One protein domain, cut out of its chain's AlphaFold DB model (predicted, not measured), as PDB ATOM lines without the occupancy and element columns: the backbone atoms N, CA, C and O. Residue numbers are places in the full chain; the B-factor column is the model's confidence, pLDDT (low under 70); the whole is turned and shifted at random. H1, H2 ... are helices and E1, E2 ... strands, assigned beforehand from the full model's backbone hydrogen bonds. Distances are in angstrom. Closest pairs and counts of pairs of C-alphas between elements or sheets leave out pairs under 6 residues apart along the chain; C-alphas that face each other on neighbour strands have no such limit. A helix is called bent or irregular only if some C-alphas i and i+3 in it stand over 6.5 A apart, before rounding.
ATOM      1  N   LEU A   2     218.914 131.162 323.985       82.75
ATOM      2  CA  LEU A   2     219.093 131.808 325.298       82.75
ATOM      3  C   LEU A   2     220.483 131.575 325.932       82.75
ATOM      4  O   LEU A   2     221.130 132.520 326.365       82.75
ATOM      5  N   ILE A   3     220.990 130.337 325.885       87.00
ATOM      6  CA  ILE A   3     222.322 129.971 326.410       87.00
ATOM      7  C   ILE A   3     223.452 130.732 325.697       87.00
ATOM      8  O   ILE A   3     224.413 131.151 326.333       87.00
ATOM      9  N   ILE A   4     223.341 130.936 324.379       86.06
ATOM     10  CA  ILE A   4     224.347 131.669 323.591       86.06
ATOM     11  C   ILE A   4     224.369 133.138 324.015       86.06
ATOM     12  O   ILE A   4     225.442 133.699 324.219       86.06
ATOM     13  N   ARG A   5     223.193 133.743 324.215       88.75
ATOM     14  CA  ARG A   5     223.079 135.126 324.694       88.75
ATOM     15  C   ARG A   5     223.616 135.284 326.116       88.75
ATOM     16  O   ARG A   5     224.342 136.233 326.366       88.75
ATOM     17  N   LEU A   6     223.347 134.333 327.011       91.00
ATOM     18  CA  LEU A   6     223.882 134.357 328.376       91.00
ATOM     19  C   LEU A   6     225.416 134.262 328.392       91.00
ATOM     20  O   LEU A   6     226.074 135.056 329.063       91.00
ATOM     21  N   LYS A   7     225.995 133.349 327.599       91.81
ATOM     22  CA  LYS A   7     227.455 133.240 327.427       91.81
ATOM     23  C   LYS A   7     228.057 134.525 326.856       91.81
ATOM     24  O   LYS A   7     229.122 134.944 327.296       91.81
ATOM     25  N   ALA A   8     227.373 135.160 325.906       92.00
ATOM     26  CA  ALA A   8     227.810 136.421 325.321       92.00
ATOM     27  C   ALA A   8     227.769 137.573 326.341       92.00
ATOM     28  O   ALA A   8     228.729 138.325 326.444       92.00
ATOM     29  N   ILE A   9     226.718 137.675 327.159       93.69
ATOM     30  CA  ILE A   9     226.640 138.666 328.244       93.69
ATOM     31  C   ILE A   9     227.777 138.456 329.253       93.69
ATOM     32  O   ILE A   9     228.472 139.410 329.597       93.69
ATOM     33  N   ALA A  10     228.016 137.213 329.679       94.06
ATOM     34  CA  ALA A  10     229.119 136.894 330.585       94.06
ATOM     35  C   ALA A  10     230.486 137.269 329.983       94.06
ATOM     36  O   ALA A  10     231.306 137.888 330.657       94.06
ATOM     37  N   ALA A  11     230.712 136.962 328.701       94.00
ATOM     38  CA  ALA A  11     231.937 137.333 327.994       94.00
ATOM     39  C   ALA A  11     232.107 138.856 327.871       94.00
ATOM     40  O   ALA A  11     233.216 139.359 328.032       94.00
ATOM     41  N   PHE A  12     231.022 139.597 327.621       95.50
ATOM     42  CA  PHE A  12     231.051 141.059 327.612       95.50
ATOM     43  C   PHE A  12     231.520 141.608 328.959       95.50
ATOM     44  O   PHE A  12     232.487 142.364 328.987       95.50
ATOM     45  N   PHE A  13     230.887 141.195 330.063       94.94
ATOM     46  CA  PHE A  13     231.277 141.658 331.395       94.94
ATOM     47  C   PHE A  13     232.717 141.281 331.733       94.94
ATOM     48  O   PHE A  13     233.436 142.113 332.271       94.94
ATOM     49  N   LEU A  14     233.164 140.079 331.363       94.94
ATOM     50  CA  LEU A  14     234.546 139.654 331.568       94.94
ATOM     51  C   LEU A  14     235.536 140.613 330.892       94.94
ATOM     52  O   LEU A  14     236.402 141.165 331.566       94.94
ATOM     53  N   PHE A  15     235.400 140.855 329.585       94.69
ATOM     54  CA  PHE A  15     236.332 141.740 328.877       94.69
ATOM     55  C   PHE A  15     236.193 143.196 329.318       94.69
ATOM     56  O   PHE A  15     237.193 143.890 329.463       94.69
ATOM     57  N   PHE A  16     234.969 143.657 329.565       94.75
ATOM     58  CA  PHE A  16     234.720 145.035 329.961       94.75
ATOM     59  C   PHE A  16     235.285 145.349 331.352       94.75
ATOM     60  O   PHE A  16     235.966 146.357 331.513       94.75
ATOM     61  N   ILE A  17     235.074 144.469 332.337       96.00
ATOM     62  CA  ILE A  17     235.601 144.637 333.700       96.00
ATOM     63  C   ILE A  17     237.129 144.550 333.700       96.00
ATOM     64  O   ILE A  17     237.774 145.385 334.328       96.00
ATOM     65  N   ILE A  18     237.715 143.595 332.967       95.56
ATOM     66  CA  ILE A  18     239.177 143.498 332.834       95.56
ATOM     67  C   ILE A  18     239.737 144.775 332.201       95.56
ATOM     68  O   ILE A  18     240.681 145.352 332.732       95.56
ATOM     69  N   GLY A  19     239.135 145.252 331.107       95.56
ATOM     70  CA  GLY A  19     239.548 146.494 330.454       95.56
ATOM     71  C   GLY A  19     239.467 147.702 331.388       95.56
ATOM     72  O   GLY A  19     240.415 148.478 331.455       95.56
ATOM     73  N   LEU A  20     238.377 147.831 332.157       96.50
ATOM     74  CA  LEU A  20     238.197 148.911 333.132       96.50
ATOM     75  C   LEU A  20     239.226 148.857 334.256       96.50
ATOM     76  O   LEU A  20     239.789 149.892 334.599       96.50
ATOM     77  N   GLY A  21     239.475 147.673 334.817       96.19
ATOM     78  CA  GLY A  21     240.464 147.493 335.877       96.19
ATOM     79  C   GLY A  21     241.856 147.897 335.404       96.19
ATOM     80  O   GLY A  21     242.490 148.742 336.029       96.19
ATOM     81  N   VAL A  22     242.291 147.363 334.259       95.75
ATOM     82  CA  VAL A  22     243.593 147.697 333.667       95.75
ATOM     83  C   VAL A  22     243.696 149.196 333.386       95.75
ATOM     84  O   VAL A  22     244.651 149.827 333.815       95.75
ATOM     85  N   PHE A  23     242.691 149.790 332.738       96.69
ATOM     86  CA  PHE A  23     242.675 151.224 332.443       96.69
ATOM     87  C   PHE A  23     242.779 152.084 333.710       96.69
ATOM     88  O   PHE A  23     243.565 153.031 333.751       96.69
ATOM     89  N   TYR A  24     242.011 151.746 334.748       97.25
ATOM     90  CA  TYR A  24     242.004 152.473 336.013       97.25
ATOM     91  C   TYR A  24     243.367 152.419 336.706       97.25
ATOM     92  O   TYR A  24     243.930 153.473 337.004       97.25
ATOM     93  N   PHE A  25     243.924 151.220 336.907       95.44
ATOM     94  CA  PHE A  25     245.230 151.063 337.551       95.44
ATOM     95  C   PHE A  25     246.342 151.744 336.745       95.44
ATOM     96  O   PHE A  25     247.139 152.479 337.318       95.44
ATOM     97  N   SER A  26     246.346 151.611 335.415       95.62
ATOM     98  CA  SER A  26     247.348 152.279 334.577       95.62
ATOM     99  C   SER A  26     247.278 153.806 334.660       95.62
ATOM    100  O   SER A  26     248.317 154.461 334.658       95.62
ATOM    101  N   ILE A  27     246.082 154.400 334.760       95.75
ATOM    102  CA  ILE A  27     245.953 155.849 334.983       95.75
ATOM    103  C   ILE A  27     246.515 156.243 336.346       95.75
ATOM    104  O   ILE A  27     247.202 157.259 336.434       95.75
ATOM    105  N   GLN A  28     246.219 155.474 337.395       96.19
ATOM    106  CA  GLN A  28     246.718 155.774 338.734       96.19
ATOM    107  C   GLN A  28     248.250 155.794 338.769       96.19
ATOM    108  O   GLN A  28     248.815 156.785 339.227       96.19
ATOM    109  N   GLU A  29     248.902 154.775 338.208       93.31
ATOM    110  CA  GLU A  29     250.370 154.695 338.138       93.31
ATOM    111  C   GLU A  29     250.970 155.848 337.325       93.31
ATOM    112  O   GLU A  29     251.903 156.521 337.760       93.31
ATOM    113  N   ILE A  30     250.385 156.165 336.164       93.56
ATOM    114  CA  ILE A  30     250.866 157.279 335.337       93.56
ATOM    115  C   ILE A  30     250.724 158.613 336.078       93.56
ATOM    116  O   ILE A  30     251.615 159.452 335.991       93.56
ATOM    117  N   ILE A  31     249.636 158.829 336.821       94.25
ATOM    118  CA  ILE A  31     249.481 160.031 337.651       94.25
ATOM    119  C   ILE A  31     250.539 160.063 338.759       94.25
ATOM    120  O   ILE A  31     251.102 161.127 339.017       94.25
ATOM    121  N   GLU A  32     250.835 158.923 339.382       92.81
ATOM    122  CA  GLU A  32     251.856 158.801 340.427       92.81
ATOM    123  C   GLU A  32     253.246 159.203 339.914       92.81
ATOM    124  O   GLU A  32     253.965 159.955 340.577       92.81
ATOM    125  N   TYR A  33     253.585 158.827 338.679       91.75
ATOM    126  CA  TYR A  33     254.820 159.249 338.011       91.75
ATOM    127  C   TYR A  33     254.959 160.773 337.933       91.75
ATOM    128  O   TYR A  33     256.035 161.329 338.165       91.75
ATOM    129  N   PHE A  34     253.859 161.488 337.699       91.19
ATOM    130  CA  PHE A  34     253.868 162.950 337.636       91.19
ATOM    131  C   PHE A  34     253.819 163.649 339.002       91.19
ATOM    132  O   PHE A  34     253.913 164.879 339.038       91.19
ATOM    133  N   LYS A  35     253.724 162.918 340.120       92.00
ATOM    134  CA  LYS A  35     253.856 163.502 341.468       92.00
ATOM    135  C   LYS A  35     255.306 163.705 341.896       92.00
ATOM    136  O   LYS A  35     255.547 164.532 342.769       92.00
ATOM    137  N   PHE A  36     256.258 163.030 341.245       88.31
ATOM    138  CA  PHE A  36     257.697 163.167 341.502       88.31
ATOM    139  C   PHE A  36     258.063 162.969 342.982       88.31
ATOM    140  O   PHE A  36     258.631 163.850 343.622       88.31
ATOM    141  N   HIS A  37     257.733 161.799 343.528       89.25
ATOM    142  CA  HIS A  37     258.193 161.385 344.854       89.25
ATOM    143  C   HIS A  37     259.719 161.211 344.900       89.25
ATOM    144  O   HIS A  37     260.365 161.111 343.858       89.25
ATOM    145  N   ASP A  38     260.306 161.140 346.098       87.81
ATOM    146  CA  ASP A  38     261.763 160.994 346.275       87.81
ATOM    147  C   ASP A  38     262.317 159.696 345.662       87.81
ATOM    148  O   ASP A  38     263.490 159.624 345.286       87.81
ATOM    149  N   VAL A  39     261.457 158.677 345.552       88.19
ATOM    150  CA  VAL A  39     261.709 157.398 344.888       88.19
ATOM    151  C   VAL A  39     260.587 157.136 343.892       88.19
ATOM    152  O   VAL A  39     259.411 157.222 344.235       88.19
ATOM    153  N   ILE A  40     260.955 156.785 342.664       89.94
ATOM    154  CA  ILE A  40     260.034 156.486 341.569       89.94
ATOM    155  C   ILE A  40     260.355 155.084 341.060       89.94
ATOM    156  O   ILE A  40     261.487 154.806 340.666       89.94
ATOM    157  N   ILE A  41     259.365 154.196 341.040       90.00
ATOM    158  CA  ILE A  41     259.477 152.893 340.380       90.00
ATOM    159  C   ILE A  41     258.753 153.021 339.052       90.00
ATOM    160  O   ILE A  41     257.535 153.017 339.016       90.00
ATOM    161  N   TYR A  42     259.506 153.187 337.974       90.88
ATOM    162  CA  TYR A  42     258.948 153.364 336.644       90.88
ATOM    163  C   TYR A  42     258.868 152.026 335.905       90.88
ATOM    164  O   TYR A  42     259.873 151.320 335.786       90.88
ATOM    165  N   SER A  43     257.706 151.719 335.332       92.06
ATOM    166  CA  SER A  43     257.517 150.627 334.382       92.06
ATOM    167  C   SER A  43     256.914 151.128 333.069       92.06
ATOM    168  O   SER A  43     255.907 151.833 333.025       92.06
ATOM    169  N   TRP A  44     257.506 150.704 331.951       90.19
ATOM    170  CA  TRP A  44     256.937 150.943 330.623       90.19
ATOM    171  C   TRP A  44     255.632 150.156 330.408       90.19
ATOM    172  O   TRP A  44     254.810 150.534 329.566       90.19
ATOM    173  N   MET A  45     255.413 149.096 331.196       91.56
ATOM    174  CA  MET A  45     254.219 148.257 331.120       91.56
ATOM    175  C   MET A  45     252.948 149.013 331.502       91.56
ATOM    176  O   MET A  45     251.894 148.683 330.970       91.56
ATOM    177  N   ASP A  46     253.023 150.054 332.332       92.88
ATOM    178  CA  ASP A  46     251.833 150.826 332.712       92.88
ATOM    179  C   ASP A  46     251.307 151.652 331.539       92.88
ATOM    180  O   ASP A  46     250.105 151.696 331.275       92.88
ATOM    181  N   CYS A  47     252.218 152.235 330.755       94.12
ATOM    182  CA  CYS A  47     251.865 152.908 329.507       94.12
ATOM    183  C   CYS A  47     251.349 151.918 328.460       94.12
ATOM    184  O   CYS A  47     250.384 152.218 327.753       94.12
ATOM    185  N   PHE A  48     251.963 150.731 328.368       94.81
ATOM    186  CA  PHE A  48     251.477 149.661 327.495       94.81
ATOM    187  C   PHE A  48     250.048 149.269 327.879       94.81
ATOM    188  O   PHE A  48     249.158 149.269 327.029       94.81
ATOM    189  N   ALA A  49     249.818 148.992 329.160       95.31
ATOM    190  CA  ALA A  49     248.549 148.557 329.714       95.31
ATOM    191  C   ALA A  49     247.444 149.602 329.506       95.31
ATOM    192  O   ALA A  49     246.342 149.238 329.083       95.31
ATOM    193  N   LEU A  50     247.756 150.895 329.670       96.31
ATOM    194  CA  LEU A  50     246.822 151.983 329.379       96.31
ATOM    195  C   LEU A  50     246.323 151.915 327.931       96.31
ATOM    196  O   LEU A  50     245.117 151.906 327.690       96.31
ATOM    197  N   VAL A  51     247.233 151.853 326.957       96.06
ATOM    198  CA  VAL A  51     246.859 151.862 325.533       96.06
ATOM    199  C   VAL A  51     246.232 150.527 325.119       96.06
ATOM    200  O   VAL A  51     245.272 150.495 324.347       96.06
ATOM    201  N   PHE A  52     246.726 149.415 325.658       95.38
ATOM    202  CA  PHE A  52     246.216 148.078 325.370       95.38
ATOM    203  C   PHE A  52     244.808 147.847 325.940       95.38
ATOM    204  O   PHE A  52     244.031 147.087 325.357       95.38
ATOM    205  N   SER A  53     244.414 148.549 327.008       96.31
ATOM    206  CA  SER A  53     243.045 148.490 327.543       96.31
ATOM    207  C   SER A  53     241.981 148.819 326.482       96.31
ATOM    208  O   SER A  53     240.925 148.185 326.447       96.31
ATOM    209  N   PHE A  54     242.289 149.705 325.525       95.12
ATOM    210  CA  PHE A  54     241.408 150.008 324.395       95.12
ATOM    211  C   PHE A  54     241.209 148.811 323.461       95.12
ATOM    212  O   PHE A  54     240.104 148.606 322.960       95.12
ATOM    213  N   VAL A  55     242.230 147.971 323.266       95.56
ATOM    214  CA  VAL A  55     242.096 146.710 322.515       95.56
ATOM    215  C   VAL A  55     241.125 145.772 323.234       95.56
ATOM    216  O   VAL A  55     240.228 145.205 322.605       95.56
ATOM    217  N   VAL A  56     241.244 145.664 324.560       94.81
ATOM    218  CA  VAL A  56     240.345 144.847 325.390       94.81
ATOM    219  C   VAL A  56     238.903 145.369 325.320       94.81
ATOM    220  O   VAL A  56     237.972 144.581 325.135       94.81
ATOM    221  N   PHE A  57     238.698 146.690 325.362       94.31
ATOM    222  CA  PHE A  57     237.372 147.286 325.170       94.31
ATOM    223  C   PHE A  57     236.786 146.976 323.791       94.31
ATOM    224  O   PHE A  57     235.605 146.633 323.698       94.31
ATOM    225  N   LEU A  58     237.585 147.013 322.723       94.19
ATOM    226  CA  LEU A  58     237.117 146.648 321.383       94.19
ATOM    227  C   LEU A  58     236.688 145.176 321.302       94.19
ATOM    228  O   LEU A  58     235.693 144.867 320.643       94.19
ATOM    229  N   PHE A  59     237.365 144.271 322.014       91.19
ATOM    230  CA  PHE A  59     236.942 142.870 322.104       91.19
ATOM    231  C   PHE A  59     235.615 142.684 322.838       91.19
ATOM    232  O   PHE A  59     234.884 141.751 322.505       91.19
ATOM    233  N   SER A  60     235.234 143.595 323.737       93.50
ATOM    234  CA  SER A  60     233.911 143.565 324.378       93.50
ATOM    235  C   SER A  60     232.753 143.869 323.405       93.50
ATOM    236  O   SER A  60     231.623 143.435 323.633       93.50
ATOM    237  N   ILE A  61     233.016 144.516 322.257       92.06
ATOM    238  CA  ILE A  61     231.986 144.878 321.259       92.06
ATOM    239  C   ILE A  61     231.389 143.642 320.561       92.06
ATOM    240  O   ILE A  61     230.206 143.609 320.213       92.06
ATOM    241  N   TYR A  62     232.192 142.602 320.344       90.56
ATOM    242  CA  TYR A  62     231.732 141.384 319.677       90.56
ATOM    243  C   TYR A  62     230.673 140.605 320.489       90.56
ATOM    244  O   TYR A  62     229.581 140.362 319.964       90.56
ATOM    245  N   PRO A  63     230.918 140.244 321.767       92.25
ATOM    246  CA  PRO A  63     229.931 139.540 322.574       92.25
ATOM    247  C   PRO A  63     228.667 140.370 322.830       92.25
ATOM    248  O   PRO A  63     227.572 139.813 322.776       92.25
ATOM    249  N   ILE A  64     228.766 141.692 323.019       92.31
ATOM    250  CA  ILE A  64     227.567 142.517 323.239       92.31
ATOM    251  C   ILE A  64     226.650 142.541 322.008       92.31
ATOM    252  O   ILE A  64     225.429 142.456 322.141       92.31
ATOM    253  N   HIS A  65     227.210 142.548 320.792       91.94
ATOM    254  CA  HIS A  65     226.406 142.442 319.573       91.94
ATOM    255  C   HIS A  65     225.644 141.112 319.507       91.94
ATOM    256  O   HIS A  65     224.454 141.087 319.192       91.94
ATOM    257  N   ILE A  66     226.307 140.001 319.838       91.25
ATOM    258  CA  ILE A  66     225.668 138.678 319.867       91.25
ATOM    259  C   ILE A  66     224.590 138.612 320.957       91.25
ATOM    260  O   ILE A  66     223.541 138.008 320.732       91.25
ATOM    261  N   ALA A  67     224.808 139.247 322.110       91.50
ATOM    262  CA  ALA A  67     223.827 139.292 323.191       91.50
ATOM    263  C   ALA A  67     222.507 139.949 322.749       91.50
ATOM    264  O   ALA A  67     221.437 139.390 323.005       91.50
ATOM    265  N   PHE A  68     222.579 141.080 322.036       89.50
ATOM    266  CA  PHE A  68     221.396 141.810 321.568       89.50
ATOM    267  C   PHE A  68     220.746 141.183 320.329       89.50
ATOM    268  O   PHE A  68     219.546 140.908 320.329       89.50
ATOM    269  N   TYR A  69     221.528 140.923 319.279       88.62
ATOM    270  CA  TYR A  69     220.986 140.513 317.978       88.62
ATOM    271  C   TYR A  69     220.886 138.990 317.819       88.62
ATOM    272  O   TYR A  69     220.152 138.501 316.966       88.62
ATOM    273  N   GLY A  70     221.589 138.204 318.641       86.25
ATOM    274  CA  GLY A  70     221.640 136.741 318.523       86.25
ATOM    275  C   GLY A  70     222.398 136.225 317.296       86.25
ATOM    276  O   GLY A  70     222.463 135.014 317.103       86.25
ATOM    277  N   ILE A  71     222.973 137.122 316.494       88.75
ATOM    278  CA  ILE A  71     223.720 136.828 315.270       88.75
ATOM    279  C   ILE A  71     225.125 137.451 315.328       88.75
ATOM    280  O   ILE A  71     225.314 138.493 315.973       88.75
ATOM    281  N   PRO A  72     226.123 136.827 314.674       87.00
ATOM    282  CA  PRO A  72     227.471 137.377 314.591       87.00
ATOM    283  C   PRO A  72     227.493 138.691 313.799       87.00
ATOM    284  O   PRO A  72     226.622 138.957 312.970       87.00
ATOM    285  N   ILE A  73     228.508 139.520 314.055       88.75
ATOM    286  CA  ILE A  73     228.691 140.786 313.336       88.75
ATOM    287  C   ILE A  73     228.989 140.488 311.854       88.75
ATOM    288  O   ILE A  73     229.900 139.706 311.573       88.75
ATOM    289  N   PRO A  74     228.298 141.138 310.896       90.12
ATOM    290  CA  PRO A  74     228.603 141.002 309.474       90.12
ATOM    291  C   PRO A  74     230.056 141.373 309.153       90.12
ATOM    292  O   PRO A  74     230.579 142.361 309.678       90.12
ATOM    293  N   ALA A  75     230.681 140.642 308.224       84.25
ATOM    294  CA  ALA A  75     232.099 140.793 307.871       84.25
ATOM    295  C   ALA A  75     232.509 142.236 307.509       84.25
ATOM    296  O   ALA A  75     233.605 142.682 307.846       84.25
ATOM    297  N   GLY A  76     231.618 142.999 306.863       84.62
ATOM    298  CA  GLY A  76     231.877 144.400 306.515       84.62
ATOM    299  C   GLY A  76     232.075 145.302 307.740       84.62
ATOM    300  O   GLY A  76     233.020 146.088 307.778       84.62
ATOM    301  N   LYS A  77     231.230 145.151 308.769       83.62
ATOM    302  CA  LYS A  77     231.290 145.956 310.000       83.62
ATOM    303  C   LYS A  77     232.394 145.467 310.940       83.62
ATOM    304  O   LYS A  77     233.090 146.285 311.538       83.62
ATOM    305  N   SER A  78     232.602 144.152 311.032       86.81
ATOM    306  CA  SER A  78     233.667 143.583 311.867       86.81
ATOM    307  C   SER A  78     235.061 143.964 311.362       86.81
ATOM    308  O   SER A  78     235.940 144.253 312.172       86.81
ATOM    309  N   ARG A  79     235.254 144.101 310.041       89.50
ATOM    310  CA  ARG A  79     236.518 144.567 309.446       89.50
ATOM    311  C   ARG A  79     236.981 145.915 310.005       89.50
ATOM    312  O   ARG A  79     238.175 146.088 310.238       89.50
ATOM    313  N   GLY A  80     236.067 146.864 310.223       90.44
ATOM    314  CA  GLY A  80     236.399 148.169 310.806       90.44
ATOM    315  C   GLY A  80     236.882 148.059 312.255       90.44
ATOM    316  O   GLY A  80     237.891 148.662 312.621       90.44
ATOM    317  N   ILE A  81     236.213 147.221 313.051       91.31
ATOM    318  CA  ILE A  81     236.572 146.962 314.454       91.31
ATOM    319  C   ILE A  81     237.964 146.324 314.533       91.31
ATOM    320  O   ILE A  81     238.812 146.809 315.276       91.31
ATOM    321  N   TYR A  82     238.243 145.304 313.715       90.44
ATOM    322  CA  TYR A  82     239.554 144.647 313.700       90.44
ATOM    323  C   TYR A  82     240.681 145.573 313.243       90.44
ATOM    324  O   TYR A  82     241.747 145.571 313.850       90.44
ATOM    325  N   LYS A  83     240.450 146.403 312.218       94.12
ATOM    326  CA  LYS A  83     241.429 147.425 311.811       94.12
ATOM    327  C   LYS A  83     241.751 148.374 312.963       94.12
ATOM    328  O   LYS A  83     242.918 148.642 313.217       94.12
ATOM    329  N   THR A  84     240.725 148.833 313.674       94.12
ATOM    330  CA  THR A  84     240.888 149.720 314.833       94.12
ATOM    331  C   THR A  84     241.662 149.019 315.953       94.12
ATOM    332  O   THR A  84     242.596 149.596 316.498       94.12
ATOM    333  N   ALA A  85     241.355 147.750 316.238       94.50
ATOM    334  CA  ALA A  85     242.072 146.957 317.236       94.50
ATOM    335  C   ALA A  85     243.558 146.780 316.886       94.50
ATOM    336  O   ALA A  85     244.404 146.924 317.761       94.50
ATOM    337  N   ILE A  86     243.887 146.542 315.611       95.44
ATOM    338  CA  ILE A  86     245.278 146.454 315.141       95.44
ATOM    339  C   ILE A  86     246.004 147.793 315.314       95.44
ATOM    340  O   ILE A  86     247.157 147.802 315.736       95.44
ATOM    341  N   VAL A  87     245.343 148.919 315.029       96.44
ATOM    342  CA  VAL A  87     245.929 150.254 315.238       96.44
ATOM    343  C   VAL A  87     246.238 150.486 316.716       96.44
ATOM    344  O   VAL A  87     247.357 150.873 317.036       96.44
ATOM    345  N   PHE A  88     245.298 150.201 317.624       96.12
ATOM    346  CA  PHE A  88     245.546 150.326 319.065       96.12
ATOM    347  C   PHE A  88     246.609 149.350 319.566       96.12
ATOM    348  O   PHE A  88     247.420 149.717 320.409       96.12
ATOM    349  N   PHE A  89     246.660 148.136 319.019       96.00
ATOM    350  CA  PHE A  89     247.707 147.174 319.340       96.00
ATOM    351  C   PHE A  89     249.088 147.691 318.921       96.00
ATOM    352  O   PHE A  89     250.002 147.735 319.738       96.00
ATOM    353  N   ALA A  90     249.234 148.174 317.686       97.00
ATOM    354  CA  ALA A  90     250.481 148.779 317.231       97.00
ATOM    355  C   ALA A  90     250.852 150.010 318.077       97.00
ATOM    356  O   ALA A  90     251.995 150.143 318.512       97.00
ATOM    357  N   ALA A  91     249.877 150.871 318.381       96.31
ATOM    358  CA  ALA A  91     250.075 152.029 319.246       96.31
ATOM    359  C   ALA A  91     250.531 151.626 320.657       96.31
ATOM    360  O   ALA A  91     251.428 152.268 321.198       96.31
ATOM    361  N   SER A  92     249.989 150.541 321.223       96.06
ATOM    362  CA  SER A  92     250.409 150.036 322.537       96.06
ATOM    363  C   SER A  92     251.856 149.567 322.563       96.06
ATOM    364  O   SER A  92     252.452 149.586 323.625       96.06
ATOM    365  N   LEU A  93     252.458 149.213 321.425       94.81
ATOM    366  CA  LEU A  93     253.875 148.851 321.360       94.81
ATOM    367  C   LEU A  93     254.780 150.078 321.189       94.81
ATOM    368  O   LEU A  93     255.876 150.117 321.736       94.81
ATOM    369  N   VAL A  94     254.326 151.092 320.447       96.38
ATOM    370  CA  VAL A  94     255.141 152.273 320.110       96.38
ATOM    371  C   VAL A  94     255.090 153.348 321.197       96.38
ATOM    372  O   VAL A  94     256.126 153.900 321.565       96.38
ATOM    373  N   ILE A  95     253.901 153.656 321.723       95.38
ATOM    374  CA  ILE A  95     253.704 154.736 322.703       95.38
ATOM    375  C   ILE A  95     254.548 154.537 323.969       95.38
ATOM    376  O   ILE A  95     255.173 155.512 324.385       95.38
ATOM    377  N   PRO A  96     254.638 153.333 324.571       94.00
ATOM    378  CA  PRO A  96     255.444 153.139 325.772       94.00
ATOM    379  C   PRO A  96     256.916 153.443 325.544       94.00
ATOM    380  O   PRO A  96     257.517 154.094 326.382       94.00
ATOM    381  N   ILE A  97     257.469 153.059 324.388       93.06
ATOM    382  CA  ILE A  97     258.868 153.326 324.038       93.06
ATOM    383  C   ILE A  97     259.113 154.837 324.003       93.06
ATOM    384  O   ILE A  97     260.026 155.341 324.654       93.06
ATOM    385  N   VAL A  98     258.265 155.575 323.280       95.00
ATOM    386  CA  VAL A  98     258.369 157.039 323.177       95.00
ATOM    387  C   VAL A  98     258.198 157.694 324.548       95.00
ATOM    388  O   VAL A  98     258.973 158.579 324.912       95.00
ATOM    389  N   PHE A  99     257.219 157.237 325.330       94.19
ATOM    390  CA  PHE A  99     256.980 157.740 326.676       94.19
ATOM    391  C   PHE A  99     258.173 157.476 327.597       94.19
ATOM    392  O   PHE A  99     258.568 158.389 328.313       94.19
ATOM    393  N   SER A 100     258.787 156.289 327.549       92.44
ATOM    394  CA  SER A 100     259.976 155.957 328.342       92.44
ATOM    395  C   SER A 100     261.114 156.934 328.085       92.44
ATOM    396  O   SER A 100     261.688 157.445 329.041       92.44
ATOM    397  N   PHE A 101     261.406 157.255 326.821       92.81
ATOM    398  CA  PHE A 101     262.453 158.226 326.490       92.81
ATOM    399  C   PHE A 101     262.130 159.632 327.006       92.81
ATOM    400  O   PHE A 101     262.979 160.281 327.618       92.81
ATOM    401  N   ILE A 102     260.902 160.108 326.788       94.25
ATOM    402  CA  ILE A 102     260.480 161.441 327.244       94.25
ATOM    403  C   ILE A 102     260.518 161.524 328.772       94.25
ATOM    404  O   ILE A 102     260.999 162.512 329.332       94.25
ATOM    405  N   TYR A 103     260.010 160.496 329.445       93.00
ATOM    406  CA  TYR A 103     259.914 160.455 330.893       93.00
ATOM    407  C   TYR A 103     261.290 160.328 331.550       93.00
ATOM    408  O   TYR A 103     261.575 161.090 332.470       93.00
ATOM    409  N   ALA A 104     262.171 159.466 331.028       91.00
ATOM    410  CA  ALA A 104     263.551 159.330 331.496       91.00
ATOM    411  C   ALA A 104     264.315 160.662 331.408       91.00
ATOM    412  O   ALA A 104     264.864 161.126 332.405       91.00
ATOM    413  N   ASN A 105     264.237 161.350 330.264       92.38
ATOM    414  CA  ASN A 105     264.845 162.676 330.113       92.38
ATOM    415  C   ASN A 105     264.250 163.693 331.104       92.38
ATOM    416  O   ASN A 105     264.947 164.574 331.614       92.38
ATOM    417  N   LYS A 106     262.946 163.594 331.392       93.31
ATOM    418  CA  LYS A 106     262.271 164.507 332.316       93.31
ATOM    419  C   LYS A 106     262.726 164.307 333.759       93.31
ATOM    420  O   LYS A 106     262.948 165.306 334.444       93.31
ATOM    421  N   ILE A 107     262.850 163.068 334.228       92.62
ATOM    422  CA  ILE A 107     263.304 162.786 335.597       92.62
ATOM    423  C   ILE A 107     264.802 163.075 335.757       92.62
ATOM    424  O   ILE A 107     265.189 163.669 336.761       92.62
ATOM    425  N   GLU A 108     265.622 162.808 334.740       90.19
ATOM    426  CA  GLU A 108     267.044 163.175 334.742       90.19
ATOM    427  C   GLU A 108     267.225 164.698 334.834       90.19
ATOM    428  O   GLU A 108     267.973 165.190 335.675       90.19
ATOM    429  N   SER A 109     266.433 165.477 334.080       91.50
ATOM    430  CA  SER A 109     266.449 166.950 334.172       91.50
ATOM    431  C   SER A 109     266.048 167.500 335.548       91.50
ATOM    432  O   SER A 109     266.321 168.659 335.856       91.50
ATOM    433  N   LYS A 110     265.383 166.683 336.372       91.00
ATOM    434  CA  LYS A 110     265.006 167.011 337.752       91.00
ATOM    435  C   LYS A 110     266.033 166.538 338.789       91.00
ATOM    436  O   LYS A 110     265.809 166.762 339.973       91.00
ATOM    437  N   GLY A 111     267.132 165.916 338.362       90.38
ATOM    438  CA  GLY A 111     268.193 165.426 339.243       90.38
ATOM    439  C   GLY A 111     267.962 164.020 339.798       90.38
ATOM    440  O   GLY A 111     268.635 163.639 340.749       90.38
ATOM    441  N   TYR A 112     267.028 163.245 339.234       91.56
ATOM    442  CA  TYR A 112     266.878 161.840 339.608       91.56
ATOM    443  C   TYR A 112     267.991 161.002 338.990       91.56
ATOM    444  O   TYR A 112     268.296 161.129 337.804       91.56
ATOM    445  N   ILE A 113     268.526 160.080 339.781       89.94
ATOM    446  CA  ILE A 113     269.494 159.081 339.350       89.94
ATOM    447  C   ILE A 113     268.828 157.713 339.219       89.94
ATOM    448  O   ILE A 113     267.910 157.363 339.966       89.94
ATOM    449  N   GLN A 114     269.290 156.926 338.252       88.44
ATOM    450  CA  GLN A 114     268.857 155.545 338.086       88.44
ATOM    451  C   GLN A 114     269.565 154.655 339.113       88.44
ATOM    452  O   GLN A 114     270.793 154.571 339.136       88.44
ATOM    453  N   CYS A 115     268.793 153.959 339.944       85.81
ATOM    454  CA  CYS A 115     269.346 153.001 340.888       85.81
ATOM    455  C   CYS A 115     269.852 151.753 340.151       85.81
ATOM    456  O   CYS A 115     269.206 151.251 339.229       85.81
ATOM    457  N   GLN A 116     270.995 151.222 340.586       79.56
ATOM    458  CA  GLN A 116     271.529 149.966 340.061       79.56
ATOM    459  C   GLN A 116     270.713 148.774 340.581       79.56
ATOM    460  O   GLN A 116     270.436 148.672 341.776       79.56
ATOM    461  N   GLY A 117     270.367 147.849 339.684       74.69
ATOM    462  CA  GLY A 117     269.628 146.628 340.012       74.69
ATOM    463  C   GLY A 117     268.123 146.698 339.741       74.69
ATOM    464  O   GLY A 117     267.597 147.663 339.192       74.69
ATOM    465  N   ILE A 118     267.433 145.611 340.087       69.88
ATOM    466  CA  ILE A 118     265.995 145.434 339.854       69.88
ATOM    467  C   ILE A 118     265.261 145.781 341.156       69.88
ATOM    468  O   ILE A 118     265.674 145.291 342.212       69.88
ATOM    469  N   PRO A 119     264.185 146.589 341.120       77.19
ATOM    470  CA  PRO A 119     263.370 146.820 342.307       77.19
ATOM    471  C   PRO A 119     262.836 145.493 342.866       77.19
ATOM    472  O   PRO A 119     262.496 144.572 342.122       77.19
ATOM    473  N   SER A 120     262.775 145.373 344.192       71.06
ATOM    474  CA  SER A 120     262.318 144.145 344.845       71.06
ATOM    475  C   SER A 120     260.895 143.792 344.409       71.06
ATOM    476  O   SER A 120     260.017 144.649 344.416       71.06
ATOM    477  N   GLY A 121     260.667 142.531 344.032       72.25
ATOM    478  CA  GLY A 121     259.356 142.047 343.584       72.25
ATOM    479  C   GLY A 121     259.080 142.205 342.085       72.25
ATOM    480  O   GLY A 121     258.062 141.705 341.614       72.25
ATOM    481  N   TRP A 122     259.984 142.824 341.319       77.56
ATOM    482  CA  TRP A 122     259.840 142.962 339.869       77.56
ATOM    483  C   TRP A 122     260.651 141.927 339.090       77.56
ATOM    484  O   TRP A 122     261.737 141.510 339.495       77.56
ATOM    485  N   MET A 123     260.131 141.535 337.925       80.62
ATOM    486  CA  MET A 123     260.896 140.742 336.965       80.62
ATOM    487  C   MET A 123     262.003 141.595 336.317       80.62
ATOM    488  O   MET A 123     261.771 142.777 336.031       80.62
ATOM    489  N   PRO A 124     263.187 141.014 336.038       73.75
ATOM    490  CA  PRO A 124     264.259 141.704 335.326       73.75
ATOM    491  C   PRO A 124     263.756 142.366 334.035       73.75
ATOM    492  O   PRO A 124     263.100 141.720 333.222       73.75
ATOM    493  N   GLY A 125     264.058 143.654 333.848       77.31
ATOM    494  CA  GLY A 125     263.687 144.412 332.644       77.31
ATOM    495  C   GLY A 125     262.253 144.961 332.607       77.31
ATOM    496  O   GLY A 125     261.887 145.614 331.631       77.31
ATOM    497  N   MET A 126     261.442 144.737 333.650       82.19
ATOM    498  CA  MET A 126     260.060 145.240 333.698       82.19
ATOM    499  C   MET A 126     259.916 146.594 334.395       82.19
ATOM    500  O   MET A 126     259.032 147.364 334.030       82.19
ATOM    501  N   ALA A 127     260.768 146.910 335.367       86.38
ATOM    502  CA  ALA A 127     260.738 148.193 336.059       86.38
ATOM    503  C   ALA A 127     262.140 148.689 336.397       86.38
ATOM    504  O   ALA A 127     263.075 147.905 336.570       86.38
ATOM    505  N   THR A 128     262.261 150.006 336.501       87.50
ATOM    506  CA  THR A 128     263.487 150.716 336.854       87.50
ATOM    507  C   THR A 128     263.205 151.648 338.025       87.50
ATOM    508  O   THR A 128     262.254 152.427 337.993       87.50
ATOM    509  N   LYS A 129     264.030 151.558 339.070       89.00
ATOM    510  CA  LYS A 129     263.946 152.435 340.241       89.00
ATOM    511  C   LYS A 129     264.803 153.679 340.003       89.00
ATOM    512  O   LYS A 129     265.971 153.562 339.636       89.00
ATOM    513  N   TYR A 130     264.232 154.848 340.256       88.62
ATOM    514  CA  TYR A 130     264.895 156.148 340.226       88.62
ATOM    515  C   TYR A 130     264.773 156.813 341.597       88.62
ATOM    516  O   TYR A 130     263.751 156.654 342.266       88.62
ATOM    517  N   ALA A 131     265.790 157.558 342.023       89.50
ATOM    518  CA  ALA A 131     265.768 158.286 343.291       89.50
ATOM    519  C   ALA A 131     266.504 159.628 343.195       89.50
ATOM    520  O   ALA A 131     267.353 159.800 342.329       89.50
ATOM    521  N   ILE A 132     266.194 160.572 344.087       88.12
ATOM    522  CA  ILE A 132     266.880 161.881 344.148       88.12
ATOM    523  C   ILE A 132     268.298 161.765 344.738       88.12
ATOM    524  O   ILE A 132     269.169 162.566 344.420       88.12
ATOM    525  N   ASN A 133     268.543 160.774 345.600       84.50
ATOM    526  CA  ASN A 133     269.832 160.570 346.262       84.50
ATOM    527  C   ASN A 133     270.216 159.079 346.269       84.50
ATOM    528  O   ASN A 133     269.345 158.211 346.368       84.50
ATOM    529  N   GLU A 134     271.516 158.779 346.210       80.44
ATOM    530  CA  GLU A 134     272.071 157.417 346.224       80.44
ATOM    531  C   GLU A 134     271.683 156.646 347.493       80.44
ATOM    532  O   GLU A 134     271.370 155.455 347.428       80.44
ATOM    533  N   ASP A 135     271.575 157.335 348.632       79.88
ATOM    534  CA  ASP A 135     271.153 156.732 349.903       79.88
ATOM    535  C   ASP A 135     269.753 156.093 349.817       79.88
ATOM    536  O   ASP A 135     269.467 155.066 350.441       79.88
ATOM    537  N   LEU A 136     268.864 156.674 349.004       79.12
ATOM    538  CA  LEU A 136     267.506 156.169 348.779       79.12
ATOM    539  C   LEU A 136     267.479 154.976 347.812       79.12
ATOM    540  O   LEU A 136     266.549 154.160 347.855       79.12
ATOM    541  N   CYS A 137     268.502 154.827 346.968       78.50
ATOM    542  CA  CYS A 137     268.679 153.620 346.167       78.50
ATOM    543  C   CYS A 137     269.030 152.415 347.048       78.50
ATOM    544  O   CYS A 137     268.511 151.327 346.792       78.50
ATOM    545  N   LEU A 138     269.830 152.624 348.102       70.75
ATOM    546  CA  LEU A 138     270.286 151.588 349.039       70.75
ATOM    547  C   LEU A 138     269.218 151.154 350.053       70.75
ATOM    548  O   LEU A 138     269.250 150.017 350.530       70.75
ATOM    549  N   LYS A 139     268.244 152.019 350.367       67.19
ATOM    550  CA  LYS A 139     267.062 151.607 351.135       67.19
ATOM    551  C   LYS A 139     266.243 150.601 350.326       67.19
ATOM    552  O   LYS A 139     265.790 150.899 349.214       67.19
TER     553      LYS A 139
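Overview. This is residues 2 to 139 of the 142 residues of an uncharacterized protein of Yersinia frederiksenii Y225 (UniProt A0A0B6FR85). A small head made round the two-stranded sheet of E1 and E2 sits at one end of three long helices, H1, H2 and H3, which lie side by side in a row with H2 in the middle and run along the longest axis. The head also holds the short H4 and the long link of residues 109 to 127, which has no named element. The printed part has 138 residues, with four named helices and two named strands in the order H1, E1, H2, H3, E2, H4; the class is mostly helix, and the sheet, in the order E1, E2, is antiparallel. The whole is loose, with a radius of gyration of the C-alphas of 19.7 A, and its outline is a rod spanning 63 by 26 by 25 A.

Along the chain. Strand E1 is residues 39 to 42, 9.6 A from first to last C-alpha, and strand E2 is residues 128 to 131, 10.2 A. Helix H1 is residues 2 to 33, 46.8 A long, and begins with C-alpha 2 at (219.093, 131.808, 325.298). Helix H2, residues 44 to 69, is 39.5 A long with a kink of 28 degrees near residue 51. Helix H3, residues 75 to 108, is 49.4 A long, has a kink of 30 degrees near residue 95, and ends with C-alpha 108 at (267.044, 163.175, 334.742). It is neither bent nor irregular, but only just: C-alphas 93 and 96 are 6.3 A apart. Helix H4, residues 134 to 138, is 6.7 A long and ends with C-alpha 138 at (270.286, 151.588, 349.039).

Arrangement. E1 and E2 are antiparallel neighbours at 158 degrees, with N 40 and O 130 2.8 A apart and N 42 and O 128 2.9 A apart, within hydrogen-bond range. Residues 113 to 114 pair antiparallel with residues 130 to 131 of E2. The closest C-alphas of E2 and H4, Ala 131 and Cys 137, are 6.2 A apart. H3 and E2 are near each other, with 5 pairs of C-alphas within 10 A. H2 and H3 touch and form a helical hairpin, opposite ways at a shallow tilt of 17 degrees; their closest C-alphas, Val 51 and Ser 92, are 5.0 A apart. H1 and H2 touch, opposite ways at a shallow tilt of 21 degrees; their closest C-alphas, Arg 5 and Ala 67, are 4.5 A apart. H1 and H3 are apart. Every O i to N i+4 pair is within hydrogen-bond range in H1 and H4, against 17 of 22 in H2 and 26 of 30 in H3.

Size, cuts and confidence. The two C-alphas farthest apart, those of Leu 2 and Asp 135, are 62.7 A apart. The printed part has no cut. The link from H3 to E2, 19 residues, is long; the other four are tight. The mean pLDDT of the printed part is 90.2, and residues 118 and 139 are under 70.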